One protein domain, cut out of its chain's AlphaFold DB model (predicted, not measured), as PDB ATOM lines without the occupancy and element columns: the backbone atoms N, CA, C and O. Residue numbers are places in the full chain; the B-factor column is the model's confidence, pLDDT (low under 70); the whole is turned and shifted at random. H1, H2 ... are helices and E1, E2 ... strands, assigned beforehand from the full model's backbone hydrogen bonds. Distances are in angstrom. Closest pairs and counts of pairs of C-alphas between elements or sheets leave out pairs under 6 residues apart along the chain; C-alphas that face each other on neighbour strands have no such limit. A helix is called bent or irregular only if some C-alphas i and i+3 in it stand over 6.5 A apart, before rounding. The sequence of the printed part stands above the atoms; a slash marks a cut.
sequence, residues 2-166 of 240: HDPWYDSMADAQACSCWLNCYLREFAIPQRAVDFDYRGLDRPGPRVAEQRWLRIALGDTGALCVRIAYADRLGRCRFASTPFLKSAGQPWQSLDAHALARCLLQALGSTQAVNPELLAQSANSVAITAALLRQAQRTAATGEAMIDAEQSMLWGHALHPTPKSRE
ATOM      1  N   HIS A   2      99.296 105.581 363.541       56.72
ATOM      2  CA  HIS A   2      99.084 106.734 364.420       56.72
ATOM      3  C   HIS A   2     100.179 106.700 365.485       56.72
ATOM      4  O   HIS A   2     100.220 105.746 366.252       56.72
ATOM      5  N   ASP A   3     101.098 107.661 365.488       67.12
ATOM      6  CA  ASP A   3     102.108 107.758 366.541       67.12
ATOM      7  C   ASP A   3     101.456 108.418 367.774       67.12
ATOM      8  O   ASP A   3     101.117 109.607 367.695       67.12
ATOM      9  N   PRO A   4     101.211 107.673 368.873       86.69
ATOM     10  CA  PRO A   4     100.574 108.202 370.081       86.69
ATOM     11  C   PRO A   4     101.501 109.134 370.876       86.69
ATOM     12  O   PRO A   4     101.076 109.757 371.853       86.69
ATOM     13  N   TRP A   5     102.773 109.237 370.478       92.00
ATOM     14  CA  TRP A   5     103.767 110.066 371.143       92.00
ATOM     15  C   TRP A   5     103.356 111.540 371.184       92.00
ATOM     16  O   TRP A   5     103.391 112.167 372.243       92.00
ATOM     17  N   TYR A   6     102.894 112.093 370.057       94.69
ATOM     18  CA  TYR A   6     102.524 113.510 369.974       94.69
ATOM     19  C   TYR A   6     101.264 113.856 370.764       94.69
ATOM     20  O   TYR A   6     101.190 114.954 371.314       94.69
ATOM     21  N   ASP A   7     100.300 112.936 370.865       95.31
ATOM     22  CA  ASP A   7      99.125 113.146 371.719       95.31
ATOM     23  C   ASP A   7      99.533 113.147 373.186       95.31
ATOM     24  O   ASP A   7      99.129 114.032 373.933       95.31
ATOM     25  N   SER A   8     100.408 112.216 373.578       95.62
ATOM     26  CA  SER A   8     100.938 112.152 374.944       95.62
ATOM     27  C   SER A   8     101.721 113.421 375.309       95.62
ATOM     28  O   SER A   8     101.597 113.931 376.420       95.62
ATOM     29  N   MET A   9     102.505 113.973 374.373       95.81
ATOM     30  CA  MET A   9     103.205 115.248 374.573       95.81
ATOM     31  C   MET A   9     102.237 116.431 374.694       95.81
ATOM     32  O   MET A   9     102.427 117.289 375.557       95.81
ATOM     33  N   ALA A  10     101.212 116.490 373.840       96.88
ATOM     34  CA  ALA A  10     100.205 117.546 373.879       96.88
ATOM     35  C   ALA A  10      99.382 117.501 375.177       96.88
ATOM     36  O   ALA A  10      99.151 118.545 375.788       96.88
ATOM     37  N   ASP A  11      99.006 116.304 375.632       97.44
ATOM     38  CA  ASP A  11      98.307 116.086 376.898       97.44
ATOM     39  C   ASP A  11      99.160 116.512 378.104       97.44
ATOM     40  O   ASP A  11      98.720 117.306 378.939       97.44
ATOM     41  N   ALA A  12     100.429 116.090 378.152       96.81
ATOM     42  CA  ALA A  12     101.355 116.477 379.215       96.81
ATOM     43  C   ALA A  12     101.602 117.997 379.258       96.81
ATOM     44  O   ALA A  12     101.708 118.593 380.340       96.81
ATOM     45  N   GLN A  13     101.668 118.647 378.091       96.88
ATOM     46  CA  GLN A  13     101.771 120.100 378.023       96.88
ATOM     47  C   GLN A  13     100.494 120.777 378.525       96.88
ATOM     48  O   GLN A  13     100.584 121.728 379.302       96.88
ATOM     49  N   ALA A  14      99.317 120.297 378.126       97.75
ATOM     50  CA  ALA A  14      98.056 120.850 378.607       97.75
ATOM     51  C   ALA A  14      97.918 120.687 380.128       97.75
ATOM     52  O   ALA A  14      97.584 121.658 380.806       97.75
ATOM     53  N   CYS A  15      98.293 119.531 380.689       98.19
ATOM     54  CA  CYS A  15      98.392 119.349 382.138       98.19
ATOM     55  C   CYS A  15      99.308 120.399 382.783       98.19
ATOM     56  O   CYS A  15      98.960 121.001 383.797       98.19
ATOM     57  N   SER A  16     100.473 120.650 382.177       97.81
ATOM     58  CA  SER A  16     101.436 121.637 382.675       97.81
ATOM     59  C   SER A  16     100.884 123.065 382.648       97.81
ATOM     60  O   SER A  16     101.120 123.822 383.592       97.81
ATOM     61  N   CYS A  17     100.147 123.439 381.601       97.88
ATOM     62  CA  CYS A  17      99.478 124.734 381.500       97.88
ATOM     63  C   CYS A  17      98.394 124.891 382.572       97.88
ATOM     64  O   CYS A  17      98.427 125.858 383.332       97.88
ATOM     65  N   TRP A  18      97.497 123.911 382.695       97.81
ATOM     66  CA  TRP A  18      96.433 123.907 383.699       97.81
ATOM     67  C   TRP A  18      96.968 124.011 385.125       97.81
ATOM     68  O   TRP A  18      96.521 124.864 385.892       97.81
ATOM     69  N   LEU A  19      97.964 123.192 385.475       98.00
ATOM     70  CA  LEU A  19      98.567 123.221 386.803       98.00
ATOM     71  C   LEU A  19      99.263 124.554 387.077       98.00
ATOM     72  O   LEU A  19      99.065 125.118 388.146       98.00
ATOM     73  N   ASN A  20     100.049 125.087 386.138       97.94
ATOM     74  CA  ASN A  20     100.739 126.359 386.361       97.94
ATOM     75  C   ASN A  20      99.771 127.550 386.473       97.94
ATOM     76  O   ASN A  20     100.002 128.430 387.303       97.94
ATOM     77  N   CYS A  21      98.679 127.571 385.700       96.69
ATOM     78  CA  CYS A  21      97.602 128.551 385.872       96.69
ATOM     79  C   CYS A  21      96.975 128.440 387.262       96.69
ATOM     80  O   CYS A  21      96.946 129.419 388.006       96.69
ATOM     81  N   TYR A  22      96.543 127.235 387.641       96.56
ATOM     82  CA  TYR A  22      95.868 127.008 388.916       96.56
ATOM     83  C   TYR A  22      96.766 127.307 390.121       96.56
ATOM     84  O   TYR A  22      96.326 127.917 391.095       96.56
ATOM     85  N   LEU A  23      98.041 126.916 390.051       97.19
ATOM     86  CA  LEU A  23      99.036 127.221 391.075       97.19
ATOM     87  C   LEU A  23      99.158 128.729 391.283       97.19
ATOM     88  O   LEU A  23      99.018 129.201 392.411       97.19
ATOM     89  N   ARG A  24      99.390 129.473 390.196       96.12
ATOM     90  CA  ARG A  24      99.593 130.923 390.229       96.12
ATOM     91  C   ARG A  24      98.362 131.669 390.738       96.12
ATOM     92  O   ARG A  24      98.506 132.594 391.531       96.12
ATOM     93  N   GLU A  25      97.181 131.301 390.256       95.19
ATOM     94  CA  GLU A  25      95.960 132.091 390.453       95.19
ATOM     95  C   GLU A  25      95.182 131.699 391.712       95.19
ATOM     96  O   GLU A  25      94.526 132.550 392.307       95.19
ATOM     97  N   PHE A  26      95.292 130.444 392.161       94.88
ATOM     98  CA  PHE A  26      94.479 129.924 393.263       94.88
ATOM     99  C   PHE A  26      95.315 129.272 394.359       94.88
ATOM    100  O   PHE A  26      95.298 129.735 395.500       94.88
ATOM    101  N   ALA A  27      96.088 128.229 394.041       96.38
ATOM    102  CA  ALA A  27      96.695 127.401 395.082       96.38
ATOM    103  C   ALA A  27      97.741 128.154 395.921       96.38
ATOM    104  O   ALA A  27      97.759 128.012 397.144       96.38
ATOM    105  N   ILE A  28      98.601 128.961 395.288       96.62
ATOM    106  CA  ILE A  28      99.625 129.746 395.991       96.62
ATOM    107  C   ILE A  28      98.982 130.875 396.813       96.62
ATOM    108  O   ILE A  28      99.243 130.914 398.019       96.62
ATOM    109  N   PRO A  29      98.119 131.751 396.247       96.19
ATOM    110  CA  PRO A  29      97.461 132.802 397.029       96.19
ATOM    111  C   PRO A  29      96.667 132.272 398.229       96.19
ATOM    112  O   PRO A  29      96.683 132.881 399.297       96.19
ATOM    113  N   GLN A  30      96.020 131.113 398.078       95.88
ATOM    114  CA  GLN A  30      95.205 130.492 399.126       95.88
ATOM    115  C   GLN A  30      96.010 129.603 400.087       95.88
ATOM    116  O   GLN A  30      95.436 129.029 401.009       95.88
ATOM    117  N   ARG A  31      97.333 129.476 399.895       96.69
ATOM    118  CA  ARG A  31      98.214 128.585 400.678       96.69
ATOM    119  C   ARG A  31      97.742 127.123 400.685       96.69
ATOM    120  O   ARG A  31      97.938 126.402 401.659       96.69
ATOM    121  N   ALA A  32      97.147 126.684 399.582       96.94
ATOM    122  CA  ALA A  32      96.620 125.337 399.398       96.94
ATOM    123  C   ALA A  32      97.644 124.371 398.775       96.94
ATOM    124  O   ALA A  32      97.284 123.257 398.401       96.94
ATOM    125  N   VAL A  33      98.908 124.778 398.624       97.69
ATOM    126  CA  VAL A  33      99.963 123.984 397.981       97.69
ATOM    127  C   VAL A  33     101.165 123.764 398.897       97.69
ATOM    128  O   VAL A  33     101.650 124.689 399.547       97.69
ATOM    129  N   ASP A  34     101.679 122.536 398.886       96.81
ATOM    130  CA  ASP A  34     102.972 122.141 399.437       96.81
ATOM    131  C   ASP A  34     103.892 121.711 398.282       96.81
ATOM    132  O   ASP A  34     103.633 120.710 397.615       96.81
ATOM    133  N   PHE A  35     104.955 122.480 398.026       95.69
ATOM    134  CA  PHE A  35     105.926 122.223 396.951       95.69
ATOM    135  C   PHE A  35     106.982 121.162 397.309       95.69
ATOM    136  O   PHE A  35     107.798 120.807 396.455       95.69
ATOM    137  N   ASP A  36     107.019 120.686 398.555       93.38
ATOM    138  CA  ASP A  36     107.959 119.666 399.024       93.38
ATOM    139  C   ASP A  36     107.242 118.632 399.899       93.38
ATOM    140  O   ASP A  36     107.664 118.332 401.017       93.38
ATOM    141  N   TYR A  37     106.146 118.071 399.386       94.50
ATOM    142  CA  TYR A  37     105.309 117.140 400.131       94.50
ATOM    143  C   TYR A  37     106.064 115.849 400.483       94.50
ATOM    144  O   TYR A  37     106.428 115.043 399.621       94.50
ATOM    145  N   ARG A  38     106.268 115.626 401.788       91.12
ATOM    146  CA  ARG A  38     106.992 114.463 402.347       91.12
ATOM    147  C   ARG A  38     106.090 113.415 402.997       91.12
ATOM    148  O   ARG A  38     106.604 112.444 403.553       91.12
ATOM    149  N   GLY A  39     104.771 113.600 402.942       90.12
ATOM    150  CA  GLY A  39     103.819 112.659 403.523       90.12
ATOM    151  C   GLY A  39     103.783 111.308 402.799       90.12
ATOM    152  O   GLY A  39     104.266 111.158 401.673       90.12
ATOM    153  N   LEU A  40     103.220 110.310 403.483       89.06
ATOM    154  CA  LEU A  40     103.104 108.937 402.978       89.06
ATOM    155  C   LEU A  40     101.910 108.749 402.032       89.06
ATOM    156  O   LEU A  40     101.941 107.852 401.196       89.06
ATOM    157  N   ASP A  41     100.877 109.591 402.134       91.75
ATOM    158  CA  ASP A  41      99.709 109.542 401.253       91.75
ATOM    159  C   ASP A  41     100.036 110.185 399.899       91.75
ATOM    160  O   ASP A  41      99.797 111.369 399.670       91.75
ATOM    161  N   ARG A  42     100.648 109.414 399.003       91.19
ATOM    162  CA  ARG A  42     100.957 109.833 397.633       91.19
ATOM    163  C   ARG A  42     101.049 108.636 396.685       91.19
ATOM    164  O   ARG A  42     101.190 107.505 397.152       91.19
ATOM    165  N   PRO A  43     101.014 108.863 395.362       91.69
ATOM    166  CA  PRO A  43     101.204 107.798 394.386       91.69
ATOM    167  C   PRO A  43     102.615 107.195 394.450       91.69
ATOM    168  O   PRO A  43     103.619 107.913 394.429       91.69
ATOM    169  N   GLY A  44     102.680 105.862 394.454       83.69
ATOM    170  CA  GLY A  44     103.924 105.098 394.336       83.69
ATOM    171  C   GLY A  44     104.864 105.163 395.553       83.69
ATOM    172  O   GLY A  44     104.600 105.854 396.539       83.69
ATOM    173  N   PRO A  45     105.983 104.416 395.508       75.06
ATOM    174  CA  PRO A  45     106.933 104.332 396.615       75.06
ATOM    175  C   PRO A  45     107.746 105.622 396.805       75.06
ATOM    176  O   PRO A  45     107.848 106.490 395.928       75.06
ATOM    177  N   ARG A  46     108.380 105.754 397.976       73.38
ATOM    178  CA  ARG A  46     109.294 106.863 398.256       73.38
ATOM    179  C   ARG A  46     110.678 106.607 397.679       73.38
ATOM    180  O   ARG A  46     111.408 105.763 398.175       73.38
ATOM    181  N   VAL A  47     111.050 107.414 396.689       78.06
ATOM    182  CA  VAL A  47     112.416 107.510 396.160       78.06
ATOM    183  C   VAL A  47     113.008 108.845 396.607       78.06
ATOM    184  O   VAL A  47     112.353 109.877 396.459       78.06
ATOM    185  N   ALA A  48     114.207 108.826 397.196       71.12
ATOM    186  CA  ALA A  48     114.790 109.967 397.912       71.12
ATOM    187  C   ALA A  48     114.958 111.233 397.052       71.12
ATOM    188  O   ALA A  48     114.775 112.337 397.555       71.12
ATOM    189  N   GLU A  49     115.241 111.075 395.761       80.00
ATOM    190  CA  GLU A  49     115.475 112.188 394.830       80.00
ATOM    191  C   GLU A  49     114.184 112.786 394.245       80.00
ATOM    192  O   GLU A  49     114.215 113.793 393.540       80.00
ATOM    193  N   GLN A  50     113.025 112.170 394.502       86.56
ATOM    194  CA  GLN A  50     111.762 112.620 393.926       86.56
ATOM    195  C   GLN A  50     111.101 113.690 394.787       86.56
ATOM    196  O   GLN A  50     110.722 113.440 395.933       86.56
ATOM    197  N   ARG A  51     110.865 114.852 394.177       92.88
ATOM    198  CA  ARG A  51     110.136 115.954 394.794       92.88
ATOM    199  C   ARG A  51     108.665 115.937 394.398       92.88
ATOM    200  O   ARG A  51     108.342 115.872 393.211       92.88
ATOM    201  N   TRP A  52     107.784 115.999 395.387       95.19
ATOM    202  CA  TRP A  52     106.338 115.975 395.187       95.19
ATOM    203  C   TRP A  52     105.724 117.321 395.533       95.19
ATOM    204  O   TRP A  52     106.062 117.922 396.547       95.19
ATOM    205  N   LEU A  53     104.799 117.754 394.686       96.88
ATOM    206  CA  LEU A  53     103.911 118.872 394.935       96.88
ATOM    207  C   LEU A  53     102.528 118.311 395.279       96.88
ATOM    208  O   LEU A  53     102.022 117.456 394.544       96.88
ATOM    209  N   ARG A  54     101.920 118.790 396.368       97.88
ATOM    210  CA  ARG A  54     100.543 118.459 396.761       97.88
ATOM    211  C   ARG A  54      99.681 119.716 396.794       97.88
ATOM    212  O   ARG A  54     100.080 120.707 397.392       97.88
ATOM    213  N   ILE A  55      98.496 119.653 396.192       98.06
ATOM    214  CA  ILE A  55      97.479 120.711 396.206       98.06
ATOM    215  C   ILE A  55      96.249 120.192 396.953       98.06
ATOM    216  O   ILE A  55      95.719 119.133 396.614       98.06
ATOM    217  N   ALA A  56      95.787 120.928 397.958       96.56
ATOM    218  CA  ALA A  56      94.497 120.700 398.593       96.56
ATOM    219  C   ALA A  56      93.379 121.301 397.724       96.56
ATOM    220  O   ALA A  56      93.445 122.472 397.354       96.56
ATOM    221  N   LEU A  57      92.356 120.506 397.404       94.31
ATOM    222  CA  LEU A  57      91.213 120.897 396.566       94.31
ATOM    223  C   LEU A  57      89.894 120.938 397.367       94.31
ATOM    224  O   LEU A  57      88.814 120.755 396.803       94.31
ATOM    225  N   GLY A  58      89.979 121.120 398.688       90.06
ATOM    226  CA  GLY A  58      88.824 121.074 399.590       90.06
ATOM    227  C   GLY A  58      88.095 119.731 399.513       90.06
ATOM    228  O   GLY A  58      88.729 118.674 399.519       90.06
ATOM    229  N   ASP A  59      86.769 119.776 399.381       88.00
ATOM    230  CA  ASP A  59      85.903 118.588 399.320       88.00
ATOM    231  C   ASP A  59      86.161 117.703 398.086       88.00
ATOM    232  O   ASP A  59      85.838 116.515 398.088       88.00
ATOM    233  N   THR A  60      86.801 118.248 397.043       88.12
ATOM    234  CA  THR A  60      87.185 117.485 395.840       88.12
ATOM    235  C   THR A  60      88.316 116.488 396.136       88.12
ATOM    236  O   THR A  60      88.459 115.471 395.448       88.12
ATOM    237  N   GLY A  61      89.109 116.748 397.183       94.25
ATOM    238  CA  GLY A  61      90.207 115.896 397.632       94.25
ATOM    239  C   GLY A  61      91.575 116.565 397.516       94.25
ATOM    240  O   GLY A  61      91.744 117.742 397.835       94.25
ATOM    241  N   ALA A  62      92.585 115.804 397.092       96.94
ATOM    242  CA  ALA A  62      93.948 116.305 396.928       96.94
ATOM    243  C   ALA A  62      94.562 115.876 395.597       96.94
ATOM    244  O   ALA A  62      94.389 114.738 395.160       96.94
ATOM    245  N   LEU A  63      95.338 116.775 394.996       98.12
ATOM    246  CA  LEU A  63      96.133 116.495 393.809       98.12
ATOM    247  C   LEU A  63      97.606 116.348 394.189       98.12
ATOM    248  O   LEU A  63      98.131 117.156 394.951       98.12
ATOM    249  N   CYS A  64      98.279 115.342 393.639       97.56
ATOM    250  CA  CYS A  64      99.717 115.129 393.781       97.56
ATOM    251  C   CYS A  64     100.374 115.018 392.409       97.56
ATOM    252  O   CYS A  64      99.905 114.291 391.538       97.56
ATOM    253  N   VAL A  65     101.505 115.691 392.228       97.56
ATOM    254  CA  VAL A  65     102.298 115.613 390.998       97.56
ATOM    255  C   VAL A  65     103.778 115.712 391.337       97.56
ATOM    256  O   VAL A  65     104.184 116.461 392.227       97.56
ATOM    257  N   ARG A  66     104.612 114.943 390.641       96.25
ATOM    258  CA  ARG A  66     106.058 115.028 390.817       96.25
ATOM    259  C   ARG A  66     106.582 116.247 390.068       96.25
ATOM    260  O   ARG A  66     106.234 116.455 388.907       96.25
ATOM    261  N   ILE A  67     107.446 117.029 390.704       96.19
ATOM    262  CA  ILE A  67     108.058 118.215 390.100       96.19
ATOM    263  C   ILE A  67     109.561 118.007 389.930       96.19
ATOM    264  O   ILE A  67     110.245 117.513 390.821       96.19
ATOM    265  N   ALA A  68     110.082 118.396 388.769       95.38
ATOM    266  CA  ALA A  68     111.518 118.489 388.528       95.38
ATOM    267  C   ALA A  68     112.080 119.824 389.035       95.38
ATOM    268  O   ALA A  68     113.251 119.911 389.390       95.38
ATOM    269  N   TYR A  69     111.266 120.880 389.006       94.56
ATOM    270  CA  TYR A  69     111.675 122.230 389.377       94.56
ATOM    271  C   TYR A  69     110.454 123.095 389.707       94.56
ATOM    272  O   TYR A  69     109.394 122.908 389.108       94.56
ATOM    273  N   ALA A  70     110.627 124.047 390.621       95.50
ATOM    274  CA  ALA A  70     109.698 125.140 390.884       95.50
ATOM    275  C   ALA A  70     110.512 126.430 391.042       95.50
ATOM    276  O   ALA A  70     111.504 126.432 391.778       95.50
ATOM    277  N   ASP A  71     110.129 127.496 390.340       93.75
ATOM    278  CA  ASP A  71     110.774 128.803 390.482       93.75
ATOM    279  C   ASP A  71     110.200 129.618 391.653       93.75
ATOM    280  O   ASP A  71     109.275 129.198 392.352       93.75
ATOM    281  N   ARG A  72     110.762 130.812 391.882       90.44
ATOM    282  CA  ARG A  72     110.338 131.715 392.967       90.44
ATOM    283  C   ARG A  72     108.935 132.298 392.774       90.44
ATOM    284  O   ARG A  72     108.376 132.814 393.733       90.44
ATOM    285  N   LEU A  73     108.396 132.244 391.558       88.12
ATOM    286  CA  LEU A  73     107.047 132.699 391.224       88.12
ATOM    287  C   LEU A  73     106.037 131.540 391.244       88.12
ATOM    288  O   LEU A  73     104.858 131.751 390.972       88.12
ATOM    289  N   GLY A  74     106.486 130.325 391.576       88.06
ATOM    290  CA  GLY A  74     105.649 129.137 391.674       88.06
ATOM    291  C   GLY A  74     105.351 128.458 390.340       88.06
ATOM    292  O   GLY A  74     104.489 127.580 390.298       88.06
ATOM    293  N   ARG A  75     106.060 128.809 389.257       94.94
ATOM    294  CA  ARG A  75     105.980 128.054 388.003       94.94
ATOM    295  C   ARG A  75     106.771 126.762 388.146       94.94
ATOM    296  O   ARG A  75     107.952 126.763 388.499       94.94
ATOM    297  N   CYS A  76     106.132 125.654 387.806       96.56
ATOM    298  CA  CYS A  76     106.692 124.321 387.918       96.56
ATOM    299  C   CYS A  76     107.007 123.696 386.558       96.56
ATOM    300  O   CYS A  76     106.294 123.878 385.566       96.56
ATOM    301  N   ARG A  77     108.062 122.875 386.553       96.50
ATOM    302  CA  ARG A  77     108.292 121.834 385.550       96.50
ATOM    303  C   ARG A  77     107.913 120.494 386.166       96.50
ATOM    304  O   ARG A  77     108.547 120.065 387.133       96.50
ATOM    305  N   PHE A  78     106.901 119.844 385.610       96.38
ATOM    306  CA  PHE A  78     106.375 118.576 386.113       96.38
ATOM    307  C   PHE A  78     107.150 117.384 385.538       96.38
ATOM    308  O   PHE A  78     107.681 117.443 384.432       96.38
ATOM    309  N   ALA A  79     107.254 116.315 386.322       95.31
ATOM    310  CA  ALA A  79     107.996 115.091 386.009       95.31
ATOM    311  C   ALA A  79     107.097 113.841 386.023       95.31
ATOM    312  O   ALA A  79     107.590 112.711 385.995       95.31
ATOM    313  N   SER A  80     105.782 114.015 386.140       95.12
ATOM    314  CA  SER A  80     104.783 112.949 386.053       95.12
ATOM    315  C   SER A  80     103.441 113.517 385.595       95.12
ATOM    316  O   SER A  80     103.235 114.729 385.645       95.12
ATOM    317  N   THR A  81     102.512 112.628 385.238       95.94
ATOM    318  CA  THR A  81     101.077 112.946 385.244       95.94
ATOM    319  C   THR A  81     100.644 113.431 386.643       95.94
ATOM    320  O   THR A  81     101.267 113.039 387.647       95.94
ATOM    321  N   PRO A  82      99.638 114.313 386.735       97.94
ATOM    322  CA  PRO A  82      98.959 114.614 387.987       97.94
ATOM    323  C   PRO A  82      98.087 113.442 388.447       97.94
ATOM    324  O   PRO A  82      97.465 112.749 387.648       97.94
ATOM    325  N   PHE A  83      98.004 113.249 389.758       98.12
ATOM    326  CA  PHE A  83      97.161 112.234 390.376       98.12
ATOM    327  C   PHE A  83      96.156 112.874 391.323       98.12
ATOM    328  O   PHE A  83      96.525 113.757 392.093       98.12
ATOM    329  N   LEU A  84      94.921 112.383 391.327       98.06
ATOM    330  CA  LEU A  84      93.859 112.799 392.238       98.06
ATOM    331  C   LEU A  84      93.596 111.729 393.297       98.06
ATOM    332  O   LEU A  84      93.572 110.533 393.003       98.06
ATOM    333  N   LYS A  85      93.355 112.184 394.524       97.19
ATOM    334  CA  LYS A  85      92.850 111.398 395.647       97.19
ATOM    335  C   LYS A  85      91.548 112.009 396.138       97.19
ATOM    336  O   LYS A  85      91.570 112.997 396.871       97.19
ATOM    337  N   SER A  86      90.430 111.404 395.758       94.38
ATOM    338  CA  SER A  86      89.114 111.720 396.320       94.38
ATOM    339  C   SER A  86      88.855 110.918 397.599       94.38
ATOM    340  O   SER A  86      89.515 109.907 397.863       94.38
ATOM    341  N   ALA A  87      87.889 111.362 398.404       90.19
ATOM    342  CA  ALA A  87      87.537 110.711 399.662       90.19
ATOM    343  C   ALA A  87      87.202 109.220 399.458       90.19
ATOM    344  O   ALA A  87      86.365 108.861 398.633       90.19
ATOM    345  N   GLY A  88      87.891 108.344 400.195       91.06
ATOM    346  CA  GLY A  88      87.685 106.892 400.141       91.06
ATOM    347  C   GLY A  88      88.165 106.191 398.860       91.06
ATOM    348  O   GLY A  88      88.063 104.972 398.779       91.06
ATOM    349  N   GLN A  89      88.712 106.915 397.880       94.38
ATOM    350  CA  GLN A  89      89.165 106.349 396.602       94.38
ATOM    351  C   GLN A  89      90.691 106.192 396.560       94.38
ATOM    352  O   GLN A  89      91.395 106.909 397.271       94.38
ATOM    353  N   PRO A  90      91.260 105.258 395.775       95.12
ATOM    354  CA  PRO A  90      92.704 105.199 395.530       95.12
ATOM    355  C   PRO A  90      93.194 106.406 394.709       95.12
ATOM    356  O   PRO A  90      92.397 107.169 394.171       95.12
ATOM    357  N   TRP A  91      94.516 106.580 394.619       96.56
ATOM    358  CA  TRP A  91      95.112 107.573 393.720       96.56
ATOM    359  C   TRP A  91      94.836 107.199 392.258       96.56
ATOM    360  O   TRP A  91      95.071 106.057 391.866       96.56
ATOM    361  N   GLN A  92      94.382 108.162 391.458       96.69
ATOM    362  CA  GLN A  92      94.093 107.987 390.032       96.69
ATOM    363  C   GLN A  92      94.896 108.993 389.211       96.69
ATOM    364  O   GLN A  92      94.913 110.172 389.554       96.69
ATOM    365  N   SER A  93      95.575 108.545 388.153       97.12
ATOM    366  CA  SER A  93      96.236 109.449 387.204       97.12
ATOM    367  C   SER A  93      95.202 110.206 386.380       97.12
ATOM    368  O   SER A  93      94.184 109.627 386.004       97.12
ATOM    369  N   LEU A  94      95.491 111.461 386.055       97.94
ATOM    370  CA  LEU A  94      94.628 112.305 385.239       97.94
ATOM    371  C   LEU A  94      95.312 112.657 383.916       97.94
ATOM    372  O   LEU A  94      96.493 113.015 383.889       97.94
ATOM    373  N   ASP A  95      94.541 112.591 382.837       97.88
ATOM    374  CA  ASP A  95      94.856 113.288 381.591       97.88
ATOM    375  C   ASP A  95      94.459 114.774 381.697       97.88
ATOM    376  O   ASP A  95      93.912 115.229 382.713       97.88
ATOM    377  N   ALA A  96      94.727 115.554 380.651       97.56
ATOM    378  CA  ALA A  96      94.428 116.980 380.641       97.56
ATOM    379  C   ALA A  96      92.928 117.278 380.783       97.56
ATOM    380  O   ALA A  96      92.560 118.269 381.416       97.56
ATOM    381  N   HIS A  97      92.051 116.435 380.227       96.69
ATOM    382  CA  HIS A  97      90.604 116.637 380.303       96.69
ATOM    383  C   HIS A  97      90.086 116.415 381.729       96.69
ATOM    384  O   HIS A  97      89.373 117.259 382.278       96.69
ATOM    385  N   ALA A  98      90.466 115.299 382.350       96.69
ATOM    386  CA  ALA A  98      90.094 114.965 383.716       96.69
ATOM    387  C   ALA A  98      90.685 115.969 384.717       96.69
ATOM    388  O   ALA A  98      89.997 116.376 385.656       96.69
ATOM    389  N   LEU A  99      91.916 116.439 384.480       97.69
ATOM    390  CA  LEU A  99      92.535 117.504 385.266       97.69
ATOM    391  C   LEU A  99      91.762 118.821 385.164       97.69
ATOM    392  O   LEU A  99      91.406 119.384 386.196       97.69
ATOM    393  N   ALA A 100      91.475 119.296 383.949       96.00
ATOM    394  CA  ALA A 100      90.723 120.531 383.737       96.00
ATOM    395  C   ALA A 100      89.370 120.485 384.457       96.00
ATOM    396  O   ALA A 100      89.019 121.403 385.197       96.00
ATOM    397  N   ARG A 101      88.641 119.371 384.313       94.06
ATOM    398  CA  ARG A 101      87.375 119.144 385.018       94.06
ATOM    399  C   ARG A 101      87.535 119.199 386.531       94.06
ATOM    400  O   ARG A 101      86.765 119.898 387.180       94.06
ATOM    401  N   CYS A 102      88.519 118.489 387.077       94.44
ATOM    402  CA  CYS A 102      88.775 118.441 388.513       94.44
ATOM    403  C   CYS A 102      89.094 119.830 389.085       94.44
ATOM    404  O   CYS A 102      88.515 120.229 390.093       94.44
ATOM    405  N   LEU A 103      89.965 120.593 388.419       94.69
ATOM    406  CA  LEU A 103      90.333 121.939 388.859       94.69
ATOM    407  C   LEU A 103      89.146 122.905 388.772       94.69
ATOM    408  O   LEU A 103      88.910 123.655 389.712       94.69
ATOM    409  N   LEU A 104      88.358 122.855 387.694       92.50
ATOM    410  CA  LEU A 104      87.153 123.682 387.562       92.50
ATOM    411  C   LEU A 104      86.088 123.334 388.609       92.50
ATOM    412  O   LEU A 104      85.440 124.233 389.136       92.50
ATOM    413  N   GLN A 105      85.933 122.051 388.948       89.88
ATOM    414  CA  GLN A 105      85.056 121.617 390.039       89.88
ATOM    415  C   GLN A 105      85.531 122.155 391.394       89.88
ATOM    416  O   GLN A 105      84.714 122.656 392.164       89.88
ATOM    417  N   ALA A 106      86.840 122.119 391.663       90.25
ATOM    418  CA  ALA A 106      87.420 122.632 392.903       90.25
ATOM    419  C   ALA A 106      87.233 124.151 393.082       90.25
ATOM    420  O   ALA A 106      87.176 124.629 394.212       90.25
ATOM    421  N   LEU A 107      87.096 124.910 391.987       88.25
ATOM    422  CA  LEU A 107      86.826 126.353 392.027       88.25
ATOM    423  C   LEU A 107      85.376 126.709 392.387       88.25
ATOM    424  O   LEU A 107      85.080 127.885 392.590       88.25
ATOM    425  N   GLY A 108      84.475 125.728 392.498       70.69
ATOM    426  CA  GLY A 108      83.161 125.930 393.107       70.69
ATOM    427  C   GLY A 108      82.244 126.914 392.376       70.69
ATOM    428  O   GLY A 108      81.401 127.537 393.025       70.69
ATOM    429  N   SER A 109      82.358 127.082 391.050       57.31
ATOM    430  CA  SER A 109      81.365 127.889 390.340       57.31
ATOM    431  C   SER A 109      79.996 127.221 390.460       57.31
ATOM    432  O   SER A 109      79.810 126.066 390.090       57.31
ATOM    433  N   THR A 110      79.013 127.970 390.944       51.66
ATOM    434  CA  THR A 110      77.587 127.608 391.011       51.66
ATOM    435  C   THR A 110      76.953 127.330 389.640       51.66
ATOM    436  O   THR A 110      75.797 126.921 389.559       51.66
ATOM    437  N   GLN A 111      77.709 127.517 388.559       52.28
ATOM    438  CA  GLN A 111      77.407 127.037 387.218       52.28
ATOM    439  C   GLN A 111      78.145 125.720 386.975       52.28
ATOM    440  O   GLN A 111      79.331 125.602 387.289       52.28
ATOM    441  N   ALA A 112      77.436 124.738 386.408       59.03
ATOM    442  CA  ALA A 112      78.011 123.488 385.925       59.03
ATOM    443  C   ALA A 112      79.346 123.751 385.210       59.03
ATOM    444  O   ALA A 112      79.437 124.709 384.444       59.03
ATOM    445  N   VAL A 113      80.359 122.925 385.506       75.12
ATOM    446  CA  VAL A 113      81.722 122.954 384.942       75.12
ATOM    447  C   VAL A 113      81.753 123.652 383.581       75.12
ATOM    448  O   VAL A 113      81.124 123.135 382.665       75.12
ATOM    449  N   ASN A 114      82.455 124.792 383.463       85.44
ATOM    450  CA  ASN A 114      82.468 125.633 382.256       85.44
ATOM    451  C   ASN A 114      82.720 124.776 380.991       85.44
ATOM    452  O   ASN A 114      83.868 124.383 380.747       85.44
ATOM    453  N   PRO A 115      81.671 124.450 380.208       89.25
ATOM    454  CA  PRO A 115      81.781 123.466 379.138       89.25
ATOM    455  C   PRO A 115      82.557 124.029 377.948       89.25
ATOM    456  O   PRO A 115      83.276 123.282 377.288       89.25
ATOM    457  N   GLU A 116      82.469 125.341 377.729       93.06
ATOM    458  CA  GLU A 116      83.235 126.062 376.718       93.06
ATOM    459  C   GLU A 116      84.734 125.949 377.015       93.06
ATOM    460  O   GLU A 116      85.504 125.486 376.182       93.06
ATOM    461  N   LEU A 117      85.164 126.226 378.248       94.00
ATOM    462  CA  LEU A 117      86.582 126.130 378.606       94.00
ATOM    463  C   LEU A 117      87.127 124.691 378.513       94.00
ATOM    464  O   LEU A 117      88.286 124.480 378.142       94.00
ATOM    465  N   LEU A 118      86.300 123.681 378.806       94.75
ATOM    466  CA  LEU A 118      86.668 122.281 378.570       94.75
ATOM    467  C   LEU A 118      86.819 121.966 377.077       94.75
ATOM    468  O   LEU A 118      87.770 121.276 376.699       94.75
ATOM    469  N   ALA A 119      85.909 122.468 376.239       95.56
ATOM    470  CA  ALA A 119      85.979 122.313 374.790       95.56
ATOM    471  C   ALA A 119      87.221 123.017 374.219       95.56
ATOM    472  O   ALA A 119      87.972 122.408 373.455       95.56
ATOM    473  N   GLN A 120      87.530 124.227 374.690       97.50
ATOM    474  CA  GLN A 120      88.761 124.952 374.365       97.50
ATOM    475  C   GLN A 120      90.010 124.175 374.779       97.50
ATOM    476  O   GLN A 120      90.990 124.138 374.033       97.50
ATOM    477  N   SER A 121      89.987 123.512 375.938       97.12
ATOM    478  CA  SER A 121      91.099 122.676 376.396       97.12
ATOM    479  C   SER A 121      91.312 121.476 375.482       97.12
ATOM    480  O   SER A 121      92.433 121.250 375.026       97.12
ATOM    481  N   ALA A 122      90.247 120.741 375.162       97.00
ATOM    482  CA  ALA A 122      90.320 119.613 374.238       97.00
ATOM    483  C   ALA A 122      90.796 120.056 372.842       97.00
ATOM    484  O   ALA A 122      91.681 119.437 372.252       97.00
ATOM    485  N   ASN A 123      90.272 121.177 372.346       98.19
ATOM    486  CA  ASN A 123      90.676 121.775 371.078       98.19
ATOM    487  C   ASN A 123      92.160 122.195 371.087       98.19
ATOM    488  O   ASN A 123      92.892 121.889 370.147       98.19
ATOM    489  N   SER A 124      92.639 122.809 372.174       98.06
ATOM    490  CA  SER A 124      94.049 123.175 372.348       98.06
ATOM    491  C   SER A 124      94.970 121.951 372.330       98.06
ATOM    492  O   SER A 124      96.039 122.012 371.719       98.06
ATOM    493  N   VAL A 125      94.575 120.837 372.962       97.69
ATOM    494  CA  VAL A 125      95.325 119.566 372.924       97.69
ATOM    495  C   VAL A 125      95.385 119.021 371.498       97.69
ATOM    496  O   VAL A 125      96.477 118.752 370.997       97.69
ATOM    497  N   ALA A 126      94.240 118.926 370.815       97.00
ATOM    498  CA  ALA A 126      94.159 118.393 369.455       97.00
ATOM    499  C   ALA A 126      95.017 119.194 368.462       97.00
ATOM    500  O   ALA A 126      95.775 118.615 367.678       97.00
ATOM    501  N   ILE A 127      94.957 120.528 368.533       97.75
ATOM    502  CA  ILE A 127      95.764 121.397 367.674       97.75
ATOM    503  C   ILE A 127      97.251 121.261 368.010       97.75
ATOM    504  O   ILE A 127      98.067 121.136 367.100       97.75
ATOM    505  N   THR A 128      97.626 121.224 369.291       97.25
ATOM    506  CA  THR A 128      99.031 121.043 369.695       97.25
ATOM    507  C   THR A 128      99.591 119.719 369.170       97.25
ATOM    508  O   THR A 128     100.674 119.702 368.587       97.25
ATOM    509  N   ALA A 129      98.840 118.622 369.291       96.62
ATOM    510  CA  ALA A 129      99.245 117.318 368.766       96.62
ATOM    511  C   ALA A 129      99.439 117.346 367.238       96.62
ATOM    512  O   ALA A 129     100.411 116.793 366.718       96.62
ATOM    513  N   ALA A 130      98.543 118.015 366.504       95.88
ATOM    514  CA  ALA A 130      98.663 118.178 365.056       95.88
ATOM    515  C   ALA A 130      99.885 119.025 364.657       95.88
ATOM    516  O   ALA A 130     100.636 118.635 363.762       95.88
ATOM    517  N   LEU A 131     100.130 120.135 365.358       95.31
ATOM    518  CA  LEU A 131     101.275 121.014 365.118       95.31
ATOM    519  C   LEU A 131     102.609 120.313 365.388       95.31
ATOM    520  O   LEU A 131     103.528 120.432 364.583       95.31
ATOM    521  N   LEU A 132     102.714 119.524 366.461       93.94
ATOM    522  CA  LEU A 132     103.928 118.751 366.751       93.94
ATOM    523  C   LEU A 132     104.245 117.737 365.642       93.94
ATOM    524  O   LEU A 132     105.399 117.607 365.233       93.94
ATOM    525  N   ARG A 133     103.218 117.059 365.108       92.62
ATOM    526  CA  ARG A 133     103.371 116.148 363.960       92.62
ATOM    527  C   ARG A 133     103.849 116.876 362.710       92.62
ATOM    528  O   ARG A 133     104.632 116.320 361.944       92.62
ATOM    529  N   GLN A 134     103.349 118.086 362.479       90.31
ATOM    530  CA  GLN A 134     103.705 118.884 361.311       90.31
ATOM    531  C   GLN A 134     105.117 119.466 361.423       90.31
ATOM    532  O   GLN A 134     105.891 119.351 360.476       90.31
ATOM    533  N   ALA A 135     105.493 119.992 362.588       86.56
ATOM    534  CA  ALA A 135     106.819 120.554 362.843       86.56
ATOM    535  C   ALA A 135     107.958 119.543 362.616       86.56
ATOM    536  O   ALA A 135     109.058 119.928 362.239       86.56
ATOM    537  N   GLN A 136     107.691 118.248 362.794       84.44
ATOM    538  CA  GLN A 136     108.639 117.167 362.501       84.44
ATOM    539  C   GLN A 136     108.843 116.892 361.008       84.44
ATOM    540  O   GLN A 136     109.862 116.330 360.618       84.44
ATOM    541  N   ARG A 137     107.884 117.271 360.160       86.69
ATOM    542  CA  ARG A 137     107.932 117.030 358.709       86.69
ATOM    543  C   ARG A 137     108.477 118.218 357.929       86.69
ATOM    544  O   ARG A 137     108.907 118.039 356.792       86.69
ATOM    545  N   THR A 138     108.447 119.411 358.515       84.12
ATOM    546  CA  THR A 138     108.778 120.650 357.814       84.12
ATOM    547  C   THR A 138     110.076 121.245 358.348       84.12
ATOM    548  O   THR A 138     110.210 121.519 359.540       84.12
ATOM    549  N   ALA A 139     111.032 121.459 357.445       87.50
ATOM    550  CA  ALA A 139     112.327 122.038 357.774       87.50
ATOM    551  C   ALA A 139     112.226 123.528 358.139       87.50
ATOM    552  O   ALA A 139     111.280 124.224 357.764       87.50
ATOM    553  N   ALA A 140     113.237 124.002 358.866       88.75
ATOM    554  CA  ALA A 140     113.450 125.422 359.095       88.75
ATOM    555  C   ALA A 140     113.705 126.163 357.777       88.75
ATOM    556  O   ALA A 140     114.290 125.608 356.848       88.75
ATOM    557  N   THR A 141     113.265 127.416 357.715       90.75
ATOM    558  CA  THR A 141     113.467 128.279 356.543       90.75
ATOM    559  C   THR A 141     114.911 128.770 356.447       90.75
ATOM    560  O   THR A 141     115.387 129.065 355.355       90.75
ATOM    561  N   GLY A 142     115.618 128.837 357.583       93.56
ATOM    562  CA  GLY A 142     116.937 129.458 357.702       93.56
ATOM    563  C   GLY A 142     116.860 130.958 357.997       93.56
ATOM    564  O   GLY A 142     117.874 131.567 358.340       93.56
ATOM    565  N   GLU A 143     115.670 131.558 357.920       96.19
ATOM    566  CA  GLU A 143     115.437 132.949 358.288       96.19
ATOM    567  C   GLU A 143     115.100 133.051 359.775       96.19
ATOM    568  O   GLU A 143     114.003 132.705 360.210       96.19
ATOM    569  N   ALA A 144     116.042 133.572 360.565       96.06
ATOM    570  CA  ALA A 144     115.958 133.564 362.025       96.06
ATOM    571  C   ALA A 144     114.661 134.176 362.585       96.06
ATOM    572  O   ALA A 144     114.113 133.655 363.553       96.06
ATOM    573  N   MET A 145     114.157 135.259 361.983       96.88
ATOM    574  CA  MET A 145     112.905 135.891 362.414       96.88
ATOM    575  C   MET A 145     111.697 134.986 362.143       96.88
ATOM    576  O   MET A 145     110.896 134.756 363.043       96.88
ATOM    577  N   ILE A 146     111.588 134.439 360.929       95.25
ATOM    578  CA  ILE A 146     110.483 133.550 360.545       95.25
ATOM    579  C   ILE A 146     110.525 132.279 361.391       95.25
ATOM    580  O   ILE A 146     109.514 131.876 361.963       95.25
ATOM    581  N   ASP A 147     111.701 131.669 361.528       95.06
ATOM    582  CA  ASP A 147     111.862 130.452 362.313       95.06
ATOM    583  C   ASP A 147     111.544 130.681 363.796       95.06
ATOM    584  O   ASP A 147     110.945 129.804 364.418       95.06
ATOM    585  N   ALA A 148     111.874 131.846 364.364       95.00
ATOM    586  CA  ALA A 148     111.505 132.186 365.737       95.00
ATOM    587  C   ALA A 148     109.980 132.285 365.917       95.00
ATOM    588  O   ALA A 148     109.438 131.649 366.825       95.00
ATOM    589  N   GLU A 149     109.286 133.007 365.032       95.06
ATOM    590  CA  GLU A 149     107.819 133.136 365.053       95.06
ATOM    591  C   GLU A 149     107.122 131.771 364.898       95.06
ATOM    592  O   GLU A 149     106.191 131.435 365.633       95.06
ATOM    593  N   GLN A 150     107.618 130.926 363.991       94.88
ATOM    594  CA  GLN A 150     107.050 129.600 363.722       94.88
ATOM    595  C   GLN A 150     107.388 128.551 364.800       94.88
ATOM    596  O   GLN A 150     106.761 127.493 364.852       94.88
ATOM    597  N   SER A 151     108.350 128.816 365.689       92.94
ATOM    598  CA  SER A 151     108.796 127.848 366.706       92.94
ATOM    599  C   SER A 151     107.958 127.849 367.989       92.94
ATOM    600  O   SER A 151     108.190 127.026 368.880       92.94
ATOM    601  N   MET A 152     106.960 128.729 368.122       93.31
ATOM    602  CA  MET A 152     106.151 128.846 369.341       93.31
ATOM    603  C   MET A 152     105.070 127.750 369.459       93.31
ATOM    604  O   MET A 152     103.895 128.045 369.675       93.31
ATOM    605  N   LEU A 153     105.442 126.468 369.373       93.50
ATOM    606  CA  LEU A 153     104.515 125.318 369.350       93.50
ATOM    607  C   LEU A 153     103.650 125.181 370.613       93.50
ATOM    608  O   LEU A 153     102.511 124.727 370.547       93.50
ATOM    609  N   TRP A 154     104.174 125.599 371.763       92.81
ATOM    610  CA  TRP A 154     103.538 125.391 373.069       92.81
ATOM    611  C   TRP A 154     102.631 126.540 373.518       92.81
ATOM    612  O   TRP A 154     101.801 126.367 374.407       92.81
ATOM    613  N   GLY A 155     102.768 127.710 372.885       92.62
ATOM    614  CA  GLY A 155     101.982 128.902 373.196       92.62
ATOM    615  C   GLY A 155     102.280 129.462 374.589       92.62
ATOM    616  O   GLY A 155     103.370 129.281 375.133       92.62
ATOM    617  N   HIS A 156     101.314 130.175 375.165       93.25
ATOM    618  CA  HIS A 156     101.491 130.816 376.463       93.25
ATOM    619  C   HIS A 156     101.546 129.783 377.599       93.25
ATOM    620  O   HIS A 156     100.560 129.134 377.927       93.25
ATOM    621  N   ALA A 157     102.681 129.709 378.297       87.81
ATOM    622  CA  ALA A 157     102.914 128.734 379.371       87.81
ATOM    623  C   ALA A 157     102.065 128.914 380.654       87.81
ATOM    624  O   ALA A 157     102.215 128.131 381.588       87.81
ATOM    625  N   LEU A 158     101.240 129.961 380.726       92.06
ATOM    626  CA  LEU A 158     100.417 130.347 381.884       92.06
ATOM    627  C   LEU A 158      99.003 130.734 381.418       92.06
ATOM    628  O   LEU A 158      98.389 131.651 381.964       92.06
ATOM    629  N   HIS A 159      98.522 130.047 380.382       96.38
ATOM    630  CA  HIS A 159      97.136 130.065 379.933       96.38
ATOM    631  C   HIS A 159      96.654 128.609 379.837       96.38
ATOM    632  O   HIS A 159      97.425 127.786 379.341       96.38
ATOM    633  N   PRO A 160      95.431 128.256 380.278       95.25
ATOM    634  CA  PRO A 160      94.977 126.861 380.310       95.25
ATOM    635  C   PRO A 160      94.815 126.249 378.909       95.25
ATOM    636  O   PRO A 160      95.050 125.060 378.717       95.25
ATOM    637  N   THR A 161      94.460 127.066 377.912       97.50
ATOM    638  CA  THR A 161      94.111 126.621 376.550       97.50
ATOM    639  C   THR A 161      94.893 127.387 375.463       97.50
ATOM    640  O   THR A 161      94.310 127.961 374.547       97.50
ATOM    641  N   PRO A 162      96.237 127.466 375.547       96.88
ATOM    642  CA  PRO A 162      97.050 128.451 374.816       96.88
ATOM    643  C   PRO A 162      97.049 128.280 373.292       96.88
ATOM    644  O   PRO A 162      97.533 129.156 372.575       96.88
ATOM    645  N   LYS A 163      96.573 127.132 372.803       97.31
ATOM    646  CA  LYS A 163      96.483 126.780 371.387       97.31
ATOM    647  C   LYS A 163      95.048 126.531 370.940       97.31
ATOM    648  O   LYS A 163      94.870 125.975 369.858       97.31
ATOM    649  N   SER A 164      94.048 126.916 371.734       97.38
ATOM    650  CA  SER A 164      92.658 126.820 371.307       97.38
ATOM    651  C   SER A 164      92.367 127.800 370.169       97.38
ATOM    652  O   SER A 164      92.792 128.953 370.194       97.38
ATOM    653  N   ARG A 165      91.664 127.302 369.156       96.12
ATOM    654  CA  ARG A 165      91.012 128.042 368.072       96.12
ATOM    655  C   ARG A 165      89.611 127.453 367.897       96.12
ATOM    656  O   ARG A 165      89.233 127.027 366.809       96.12
ATOM    657  N   GLU A 166      88.892 127.310 369.011       94.44
ATOM    658  CA  GLU A 166      87.528 126.786 369.010       94.44
ATOM    659  C   GLU A 166      86.657 127.565 368.010       94.44
ATOM    660  O   GLU A 166      86.784 128.780 367.866       94.44
TER     661      GLU A 166
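This is residues 2 to 166 of the 240 residues of the protein "Iron transporter" of Xanthomonas arboricola pv. pruni str. MAFF 311562 (UniProt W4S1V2). One long helix, H1, runs through the middle, with a small, strongly twisted sheet of four strands over its residues 12 to 27, and with H2 and H3 packed on it as a three-helix bundle. The short H4 lies at the end far from the sheet, and residues 151 to 166 fold back from it toward the bundle. The printed part has 165 residues, with four named helices and four named strands, which follow along the chain in the order H1 E1 E2 E3 E4 H2 H3 H4; the helices hold 62 of the 165 printed residues and the strands 21. The sheet is branched and antiparallel, and the class is mixed, helices and strands. The whole is compact, with a radius of gyration of the C-alphas of 17.0 A and spans of 53 by 42 by 34 A.

H1, residues 5 to 27, is irregular, but only just: C-alphas 24 and 27 are 6.7 A apart. E1, residues 51 to 56, E2, residues 62 to 70, and E3, residues 76 to 78, form a meander, each strand the antiparallel neighbour of the one before. E2 bends by 89 degrees at residue 67. N 53 and O 65 of the hairpin E1 and E2 are 2.8 A apart, within hydrogen-bond range, as are N 77 and O 69 of the hairpin E2 and E3, at 2.9 A. E4, residues 83 to 85, is antiparallel to E2, with N 64 and O 83 2.8 A apart. E1 lies on one side of E2, and E3 and E4 on the other side. H1 is on the sheet at a height over the sheet of 8.9 A, over E3 and slantwise to the strands, at 35 degrees to E3 on the local plane. The closest C-alphas of H1 and E3 are those of Asn 20 and Cys 76, 6.5 A apart. H2, residues 96 to 106, only grazes the sheet. It touches H1, the closest C-alphas being those of Cys 15 and Ala 96, 4.9 A apart, at a shallow tilt of 17 degrees, the same way. H3, residues 115 to 135, touches residues 6 to 14 of H1 at a steep tilt of 44 degrees, opposite ways; the closest C-alphas are those of Asp 7 and Ala 129, 5.1 A apart. H2 and H3 form a helical hairpin at a shallow tilt of 27 degrees, with the C-alphas of His 97 and Ala 122 closest, at 6.8 A. H4, residues 144 to 150, is apart from H1, H2 and H3. In H1, H2, H3 and H4 every O i to N i+4 pair is within hydrogen-bond range.

H1 begins at C-alpha 5, (103.767, 110.066, 371.143), and is 30.4 A long from first to last C-alpha. E2 is 19.0 A long, E1 16.8 A and H2 15.2 A. H3 is 30.0 A long and ends at C-alpha 135, (106.819, 120.554, 362.843). H4 ends at C-alpha 150, (107.050, 129.600, 363.722).

The C-alphas farthest apart are those of Gly 88 and Glu 143, 56.6 A. The printed part has no cut, and its one long link is H1 to E1, 23 residues. The pLDDT is under 70 in residues 2 to 3 and 109 to 112.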